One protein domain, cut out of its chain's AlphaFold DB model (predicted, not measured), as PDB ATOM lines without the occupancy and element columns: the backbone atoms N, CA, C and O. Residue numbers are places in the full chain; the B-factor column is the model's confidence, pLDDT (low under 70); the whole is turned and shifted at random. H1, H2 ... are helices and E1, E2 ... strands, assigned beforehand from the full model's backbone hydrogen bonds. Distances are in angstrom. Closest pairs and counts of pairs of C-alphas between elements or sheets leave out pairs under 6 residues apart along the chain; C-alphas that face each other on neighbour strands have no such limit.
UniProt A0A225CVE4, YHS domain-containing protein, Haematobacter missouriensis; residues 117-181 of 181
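Overview. This is residues 117 to 181 of the 181 residues of the protein "YHS domain-containing protein" of Haematobacter missouriensis (UniProt A0A225CVE4). A small twisted sheet of three strands, with E1 in the middle between E2 and E3, has H2 packed along one face; short H1 sits by E2 and H2, and the tail from the end of H3, residues 176 to 181, sticks out. The printed part has 65 residues, with H1, E1, E2, H2, E3 and H3 along the chain, class mixed, helices and strands. The sheet order is E2, E1, E3, all antiparallel. The whole is compact, radius of gyration of the C-alphas 11.7 A, but elongated, spanning 42 by 24 by 19 A.

Arrangement. E1, residues 136 to 143, bends by 69 degrees at residue 139. It forms a hairpin with E2, residues 146 to 150; N 148 and O 141 are 2.8 A apart, within hydrogen-bond range. On its other side is E3, residues 166 to 170, with N 142 and O 168 at 2.8 A. The sheet is only just strongly twisted, its C-alphas up to 4.5 A off the best plane. H2, residues 153 to 162, is on one face, making two layers, a helix over a sheet. Its height over the sheet is 9.2 A, and on the local plane it runs along E1 at 10 degrees. Its closest C-alphas to E1 are Ala 153 and Ile 139, 6.5 A. E2, H2 and E3 form a split strand-helix-strand unit, two strands running the same way with E1 between them, its crossover right-handed. H1, residues 123 to 127, only grazes the sheet; it only just touches H2, with 3 pairs of C-alphas within 8 A, the closest Arg 124 and Trp 159, 6.4 A. H3, residues 172 to 178, only grazes the sheet with residues 172 to 175. Every O i to N i+4 pair is within hydrogen-bond range in H1, against 5 of 6 in H2 and 2 of 3 in H3.

Along the chain. E1 is 17.2 A from first to last C-alpha, H2 14.4 A and E2 13.5 A. C-alpha 123 begins H1 at (5.860, -16.455, 37.601), and C-alpha 178 ends H3 at (-13.001, -17.747, 53.764).

Size, cuts and confidence. The C-alphas of Gly 129 and Asn 181 are the two farthest apart, 41.9 A. The printed part has no cut and no long link. Residues 173 to 181 are under 70 in pLDDT.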
ATOM      1  N   GLN A 117      -0.026 -14.560  32.566       93.25
ATOM      2  CA  GLN A 117       1.134 -13.956  31.933       93.25
ATOM      3  C   GLN A 117       2.116 -15.043  31.497       93.25
ATOM      4  O   GLN A 117       2.457 -15.148  30.322       93.25
ATOM      5  N   PHE A 118       2.503 -15.958  32.376       92.25
ATOM      6  CA  PHE A 118       3.431 -17.030  32.010       92.25
ATOM      7  C   PHE A 118       2.746 -18.320  31.555       92.25
ATOM      8  O   PHE A 118       3.369 -19.372  31.544       92.25
ATOM      9  N   GLY A 119       1.484 -18.255  31.121       89.44
ATOM     10  CA  GLY A 119       0.771 -19.386  30.531       89.44
ATOM     11  C   GLY A 119       0.583 -20.575  31.475       89.44
ATOM     12  O   GLY A 119       0.534 -21.696  30.988       89.44
ATOM     13  N   GLY A 120       0.516 -20.362  32.790       90.12
ATOM     14  CA  GLY A 120       0.359 -21.443  33.773       90.12
ATOM     15  C   GLY A 120       1.666 -21.961  34.383       90.12
ATOM     16  O   GLY A 120       1.647 -22.959  35.088       90.12
ATOM     17  N   TRP A 121       2.805 -21.333  34.089       93.25
ATOM     18  CA  TRP A 121       4.064 -21.605  34.788       93.25
ATOM     19  C   TRP A 121       4.234 -20.655  35.974       93.25
ATOM     20  O   TRP A 121       3.709 -19.541  35.950       93.25
ATOM     21  N   CYS A 122       5.013 -21.072  36.975       92.88
ATOM     22  CA  CYS A 122       5.346 -20.218  38.109       92.88
ATOM     23  C   CYS A 122       6.033 -18.924  37.643       92.88
ATOM     24  O   CYS A 122       7.096 -18.951  37.016       92.88
ATOM     25  N   SER A 123       5.433 -17.793  38.003       93.94
ATOM     26  CA  SER A 123       5.860 -16.455  37.601       93.94
ATOM     27  C   SER A 123       7.240 -16.121  38.144       93.94
ATOM     28  O   SER A 123       8.127 -15.747  37.384       93.94
ATOM     29  N   ARG A 124       7.482 -16.404  39.428       93.06
ATOM     30  CA  ARG A 124       8.792 -16.211  40.063       93.06
ATOM     31  C   ARG A 124       9.900 -17.006  39.370       93.06
ATOM     32  O   ARG A 124      10.987 -16.480  39.134       93.06
ATOM     33  N   ALA A 125       9.650 -18.277  39.051       91.12
ATOM     34  CA  ALA A 125      10.634 -19.132  38.383       91.12
ATOM     35  C   ALA A 125      10.919 -18.670  36.945       91.12
ATOM     36  O   ALA A 125      12.056 -18.774  36.470       91.12
ATOM     37  N   MET A 126       9.898 -18.134  36.276       92.25
ATOM     38  CA  MET A 126      10.017 -17.541  34.949       92.25
ATOM     39  C   MET A 126      10.788 -16.217  34.980       92.25
ATOM     40  O   MET A 126      11.657 -16.020  34.136       92.25
ATOM     41  N   GLU A 127      10.558 -15.356  35.969       89.94
ATOM     42  CA  GLU A 127      11.271 -14.081  36.131       89.94
ATOM     43  C   GLU A 127      12.723 -14.264  36.581       89.94
ATOM     44  O   GLU A 127      13.625 -13.635  36.039       89.94
ATOM     45  N   SER A 128      12.977 -15.179  37.521       88.06
ATOM     46  CA  SER A 128      14.317 -15.384  38.096       88.06
ATOM     47  C   SER A 128      15.293 -16.104  37.156       88.06
ATOM     48  O   SER A 128      16.467 -16.248  37.484       88.06
ATOM     49  N   GLY A 129      14.828 -16.633  36.020       85.31
ATOM     50  CA  GLY A 129      15.699 -17.376  35.102       85.31
ATOM     51  C   GLY A 129      14.997 -18.208  34.032       85.31
ATOM     52  O   GLY A 129      15.597 -19.148  33.516       85.31
ATOM     53  N   GLY A 130      13.728 -17.930  33.716       87.31
ATOM     54  CA  GLY A 130      13.005 -18.592  32.623       87.31
ATOM     55  C   GLY A 130      12.720 -20.080  32.840       87.31
ATOM     56  O   GLY A 130      12.511 -20.814  31.871       87.31
ATOM     57  N   ARG A 131      12.734 -20.558  34.091       88.88
ATOM     58  CA  ARG A 131      12.525 -21.978  34.404       88.88
ATOM     59  C   ARG A 131      11.040 -22.324  34.391       88.88
ATOM     60  O   ARG A 131      10.232 -21.691  35.063       88.88
ATOM     61  N   LYS A 132      10.697 -23.403  33.684       89.75
ATOM     62  CA  LYS A 132       9.341 -23.966  33.639       89.75
ATOM     63  C   LYS A 132       9.087 -24.824  34.873       89.75
ATOM     64  O   LYS A 132       9.402 -26.011  34.889       89.75
ATOM     65  N   VAL A 133       8.547 -24.197  35.910       91.25
ATOM     66  CA  VAL A 133       8.139 -24.852  37.158       91.25
ATOM     67  C   VAL A 133       6.618 -24.845  37.231       91.25
ATOM     68  O   VAL A 133       6.006 -23.801  37.003       91.25
ATOM     69  N   ALA A 134       6.022 -26.007  37.508       90.00
ATOM     70  CA  ALA A 134       4.577 -26.132  37.680       90.00
ATOM     71  C   ALA A 134       4.089 -25.165  38.768       90.00
ATOM     72  O   ALA A 134       4.709 -25.070  39.829       90.00
ATOM     73  N   SER A 135       3.012 -24.437  38.484       92.62
ATOM     74  CA  SER A 135       2.341 -23.587  39.464       92.62
ATOM     75  C   SER A 135       1.133 -24.294  40.060       92.62
ATOM     76  O   SER A 135       0.545 -25.178  39.432       92.62
ATOM     77  N   ASP A 136       0.727 -23.831  41.230       91.81
ATOM     78  CA  ASP A 136      -0.562 -24.141  41.815       91.81
ATOM     79  C   ASP A 136      -1.605 -23.127  41.298       91.81
ATOM     80  O   ASP A 136      -1.386 -21.918  41.413       91.81
ATOM     81  N   PRO A 137      -2.718 -23.565  40.679       90.88
ATOM     82  CA  PRO A 137      -3.787 -22.666  40.243       90.88
ATOM     83  C   PRO A 137      -4.483 -21.920  41.393       90.88
ATOM     84  O   PRO A 137      -5.190 -20.954  41.110       90.88
ATOM     85  N   GLU A 138      -4.327 -22.346  42.646       90.81
ATOM     86  CA  GLU A 138      -4.934 -21.708  43.824       90.81
ATOM     87  C   GLU A 138      -4.036 -20.631  44.442       90.81
ATOM     88  O   GLU A 138      -4.521 -19.812  45.222       90.81
ATOM     89  N   ILE A 139      -2.757 -20.582  44.053       93.56
ATOM     90  CA  ILE A 139      -1.788 -19.595  44.539       93.56
ATOM     91  C   ILE A 139      -1.484 -18.603  43.419       93.56
ATOM     92  O   ILE A 139      -0.725 -18.890  42.485       93.56
ATOM     93  N   PHE A 140      -2.083 -17.419  43.510       94.25
ATOM     94  CA  PHE A 140      -2.054 -16.445  42.426       94.25
ATOM     95  C   PHE A 140      -2.007 -14.998  42.908       94.25
ATOM     96  O   PHE A 140      -2.342 -14.680  44.049       94.25
ATOM     97  N   ALA A 141      -1.615 -14.118  41.992       94.06
ATOM     98  CA  ALA A 141      -1.746 -12.679  42.127       94.06
ATOM     99  C   ALA A 141      -2.300 -12.066  40.840       94.06
ATOM    100  O   ALA A 141      -2.026 -12.557  39.742       94.06
ATOM    101  N   ILE A 142      -3.054 -10.982  40.987       93.94
ATOM    102  CA  ILE A 142      -3.401 -10.071  39.901       93.94
ATOM    103  C   ILE A 142      -2.582  -8.801  40.092       93.94
ATOM    104  O   ILE A 142      -2.587  -8.212  41.173       93.94
ATOM    105  N   GLN A 143      -1.863  -8.406  39.049       93.19
ATOM    106  CA  GLN A 143      -1.105  -7.160  39.012       93.19
ATOM    107  C   GLN A 143      -1.314  -6.509  37.649       93.19
ATOM    108  O   GLN A 143      -1.149  -7.174  36.619       93.19
ATOM    109  N   ASP A 144      -1.680  -5.228  37.651       91.50
ATOM    110  CA  ASP A 144      -1.979  -4.444  36.450       91.50
ATOM    111  C   ASP A 144      -3.001  -5.153  35.540       91.50
ATOM    112  O   ASP A 144      -2.865  -5.190  34.311       91.50
ATOM    113  N   GLY A 145      -4.000  -5.802  36.148       91.50
ATOM    114  CA  GLY A 145      -5.015  -6.571  35.422       91.50
ATOM    115  C   GLY A 145      -4.491  -7.831  34.722       91.50
ATOM    116  O   GLY A 145      -5.119  -8.311  33.780       91.50
ATOM    117  N   ARG A 146      -3.348  -8.390  35.147       92.88
ATOM    118  CA  ARG A 146      -2.789  -9.638  34.595       92.88
ATOM    119  C   ARG A 146      -2.662 -10.710  35.664       92.88
ATOM    120  O   ARG A 146      -2.274 -10.428  36.792       92.88
ATOM    121  N   LEU A 147      -2.926 -11.956  35.274       94.50
ATOM    122  CA  LEU A 147      -2.857 -13.113  36.162       94.50
ATOM    123  C   LEU A 147      -1.441 -13.704  36.245       94.50
ATOM    124  O   LEU A 147      -0.848 -14.096  35.233       94.50
ATOM    125  N   TYR A 148      -0.947 -13.849  37.472       94.81
ATOM    126  CA  TYR A 148       0.329 -14.463  37.832       94.81
ATOM    127  C   TYR A 148       0.086 -15.653  38.756       94.81
ATOM    128  O   TYR A 148      -0.677 -15.564  39.709       94.81
ATOM    129  N   LEU A 149       0.740 -16.779  38.472       94.94
ATOM    130  CA  LEU A 149       0.605 -18.019  39.243       94.94
ATOM    131  C   LEU A 149       1.925 -18.377  39.918       94.94
ATOM    132  O   LEU A 149       2.994 -18.070  39.380       94.94
ATOM    133  N   PHE A 150       1.858 -19.051  41.063       95.00
ATOM    134  CA  PHE A 150       3.020 -19.414  41.879       95.00
ATOM    135  C   PHE A 150       2.940 -20.873  42.310       95.00
ATOM    136  O   PHE A 150       1.881 -21.486  42.271       95.00
ATOM    137  N   ARG A 151       4.075 -21.473  42.671       93.50
ATOM    138  CA  ARG A 151       4.100 -22.863  43.152       93.50
ATOM    139  C   ARG A 151       3.756 -22.968  44.636       93.50
ATOM    140  O   ARG A 151       3.239 -23.994  45.055       93.50
ATOM    141  N   SER A 152       4.108 -21.955  45.423       92.62
ATOM    142  CA  SER A 152       3.893 -21.929  46.870       92.62
ATOM    143  C   SER A 152       3.611 -20.512  47.361       92.62
ATOM    144  O   SER A 152       3.950 -19.534  46.686       92.62
ATOM    145  N   ALA A 153       3.026 -20.413  48.557       92.19
ATOM    146  CA  ALA A 153       2.765 -19.141  49.222       92.19
ATOM    147  C   ALA A 153       4.062 -18.346  49.441       92.19
ATOM    148  O   ALA A 153       4.092 -17.160  49.146       92.19
ATOM    149  N   ASP A 154       5.168 -18.996  49.824       91.62
ATOM    150  CA  ASP A 154       6.471 -18.326  49.968       91.62
ATOM    151  C   ASP A 154       6.942 -17.645  48.676       91.62
ATOM    152  O   ASP A 154       7.482 -16.537  48.696       91.62
ATOM    153  N   GLU A 155       6.751 -18.298  47.525       91.56
ATOM    154  CA  GLU A 155       7.148 -17.720  46.243       91.56
ATOM    155  C   GLU A 155       6.315 -16.494  45.890       91.56
ATOM    156  O   GLU A 155       6.885 -15.524  45.376       91.56
ATOM    157  N   LEU A 156       5.011 -16.548  46.181       93.62
ATOM    158  CA  LEU A 156       4.099 -15.419  46.055       93.62
ATOM    159  C   LEU A 156       4.509 -14.295  47.005       93.62
ATOM    160  O   LEU A 156       4.686 -13.180  46.539       93.62
ATOM    161  N   THR A 157       4.741 -14.570  48.287       92.81
ATOM    162  CA  THR A 157       5.126 -13.566  49.292       92.81
ATOM    163  C   THR A 157       6.411 -12.851  48.909       92.81
ATOM    164  O   THR A 157       6.474 -11.623  48.920       92.81
ATOM    165  N   VAL A 158       7.448 -13.594  48.518       91.81
ATOM    166  CA  VAL A 158       8.725 -12.971  48.159       91.81
ATOM    167  C   VAL A 158       8.633 -12.240  46.815       91.81
ATOM    168  O   VAL A 158       9.370 -11.286  46.596       91.81
ATOM    169  N   TRP A 159       7.767 -12.673  45.894       92.81
ATOM    170  CA  TRP A 159       7.491 -11.907  44.673       92.81
ATOM    171  C   TRP A 159       6.717 -10.630  45.005       92.81
ATOM    172  O   TRP A 159       7.126  -9.547  44.606       92.81
ATOM    173  N   ALA A 160       5.678 -10.738  45.829       91.69
ATOM    174  CA  ALA A 160       4.832  -9.634  46.240       91.69
ATOM    175  C   ALA A 160       5.612  -8.554  46.999       91.69
ATOM    176  O   ALA A 160       5.396  -7.372  46.774       91.69
ATOM    177  N   ALA A 161       6.585  -8.939  47.830       91.94
ATOM    178  CA  ALA A 161       7.460  -7.996  48.524       91.94
ATOM    179  C   ALA A 161       8.355  -7.170  47.576       91.94
ATOM    180  O   ALA A 161       8.776  -6.071  47.931       91.94
ATOM    181  N   ALA A 162       8.667  -7.696  46.389       90.00
ATOM    182  CA  ALA A 162       9.460  -7.010  45.369       90.00
ATOM    183  C   ALA A 162       8.594  -6.259  44.339       90.00
ATOM    184  O   ALA A 162       9.128  -5.493  43.534       90.00
ATOM    185  N   THR A 163       7.277  -6.467  44.366       90.56
ATOM    186  CA  THR A 163       6.330  -5.972  43.369       90.56
ATOM    187  C   THR A 163       5.453  -4.874  43.963       90.56
ATOM    188  O   THR A 163       4.886  -5.010  45.041       90.56
ATOM    189  N   THR A 164       5.307  -3.772  43.235       91.25
ATOM    190  CA  THR A 164       4.392  -2.680  43.604       91.25
ATOM    191  C   THR A 164       3.139  -2.731  42.733       91.25
ATOM    192  O   THR A 164       3.208  -3.220  41.608       91.25
ATOM    193  N   GLY A 165       2.004  -2.241  43.242       89.00
ATOM    194  CA  GLY A 165       0.751  -2.205  42.474       89.00
ATOM    195  C   GLY A 165       0.076  -3.570  42.314       89.00
ATOM    196  O   GLY A 165      -0.450  -3.881  41.253       89.00
ATOM    197  N   ILE A 166       0.132  -4.415  43.346       89.81
ATOM    198  CA  ILE A 166      -0.595  -5.686  43.341       89.81
ATOM    199  C   ILE A 166      -2.064  -5.403  43.642       89.81
ATOM    200  O   ILE A 166      -2.382  -4.842  44.689       89.81
ATOM    201  N   ASP A 167      -2.939  -5.818  42.732       90.44
ATOM    202  CA  ASP A 167      -4.383  -5.615  42.845       90.44
ATOM    203  C   ASP A 167      -5.004  -6.648  43.790       90.44
ATOM    204  O   ASP A 167      -5.889  -6.340  44.586       90.44
ATOM    205  N   LYS A 168      -4.543  -7.904  43.693       90.25
ATOM    206  CA  LYS A 168      -5.094  -9.039  44.441       90.25
ATOM    207  C   LYS A 168      -4.050 -10.131  44.629       90.25
ATOM    208  O   LYS A 168      -3.286 -10.421  43.712       90.25
ATOM    209  N   THR A 169      -4.079 -10.803  45.773       89.25
ATOM    210  CA  THR A 169      -3.324 -12.036  46.045       89.25
ATOM    211  C   THR A 169      -4.237 -13.068  46.684       89.25
ATOM    212  O   THR A 169      -5.168 -12.702  47.396       89.25
ATOM    213  N   ALA A 170      -3.975 -14.351  46.450       88.81
ATOM    214  CA  ALA A 170      -4.627 -15.428  47.180       88.81
ATOM    215  C   ALA A 170      -3.694 -16.635  47.316       88.81
ATOM    216  O   ALA A 170      -2.944 -16.969  46.394       88.81
ATOM    217  N   THR A 171      -3.785 -17.303  48.461       87.06
ATOM    218  CA  THR A 171      -3.102 -18.562  48.777       87.06
ATOM    219  C   THR A 171      -4.129 -19.589  49.229       87.06
ATOM    220  O   THR A 171      -5.115 -19.208  49.848       87.06
ATOM    221  N   ALA A 172      -3.905 -20.882  48.973       73.25
ATOM    222  CA  ALA A 172      -4.837 -21.945  49.371       73.25
ATOM    223  C   ALA A 172      -5.211 -21.913  50.874       73.25
ATOM    224  O   ALA A 172      -6.337 -22.249  51.241       73.25
ATOM    225  N   GLU A 173      -4.300 -21.455  51.741       66.19
ATOM    226  CA  GLU A 173      -4.533 -21.322  53.186       66.19
ATOM    227  C   GLU A 173      -5.610 -20.271  53.505       66.19
ATOM    228  O   GLU A 173      -6.554 -20.571  54.239       66.19
ATOM    229  N   GLU A 174      -5.546 -19.087  52.887       63.34
ATOM    230  CA  GLU A 174      -6.578 -18.047  53.025       63.34
ATOM    231  C   GLU A 174      -7.941 -18.494  52.479       63.34
ATOM    232  O   GLU A 174      -8.982 -18.133  53.034       63.34
ATOM    233  N   GLN A 175      -7.958 -19.337  51.442       57.22
ATOM    234  CA  GLN A 175      -9.208 -19.830  50.847       57.22
ATOM    235  C   GLN A 175      -9.969 -20.768  51.790       57.22
ATOM    236  O   GLN A 175     -11.201 -20.785  51.791       57.22
ATOM    237  N   SER A 176      -9.246 -21.522  52.625       57.94
ATOM    238  CA  SER A 176      -9.858 -22.427  53.604       57.94
ATOM    239  C   SER A 176     -10.576 -21.686  54.740       57.94
ATOM    240  O   SER A 176     -11.599 -22.160  55.228       57.94
ATOM    241  N   ILE A 177     -10.094 -20.494  55.113       59.94
ATOM    242  CA  ILE A 177     -10.686 -19.661  56.172       59.94
ATOM    243  C   ILE A 177     -11.924 -18.924  55.644       59.94
ATOM    244  O   ILE A 177     -12.926 -18.809  56.346       59.94
ATOM    245  N   ALA A 178     -11.897 -18.478  54.385       56.47
ATOM    246  CA  ALA A 178     -13.001 -17.747  53.764       56.47
ATOM    247  C   ALA A 178     -14.248 -18.609  53.468       56.47
ATOM    248  O   ALA A 178     -15.326 -18.063  53.250       56.47
ATOM    249  N   SER A 179     -14.120 -19.941  53.453       56.12
ATOM    250  CA  SER A 179     -15.229 -20.859  53.152       56.12
ATOM    251  C   SER A 179     -15.910 -21.454  54.397       56.12
ATOM    252  O   SER A 179     -16.795 -22.298  54.249       56.12
ATOM    253  N   GLY A 180     -15.502 -21.042  55.603       47.47
ATOM    254  CA  GLY A 180     -16.055 -21.501  56.878       47.47
ATOM    255  C   GLY A 180     -16.985 -20.480  57.532       47.47
ATOM    256  O   GLY A 180     -16.555 -19.768  58.437       47.47
ATOM    257  N   ASN A 181     -18.247 -20.434  57.097       39.91
ATOM    258  CA  ASN A 181     -19.395 -20.025  57.919       39.91
ATOM    259  C   ASN A 181     -20.690 -20.634  57.371       39.91
ATOM    260  O   ASN A 181     -21.095 -20.236  56.256       39.91
TER     261      ASN A 181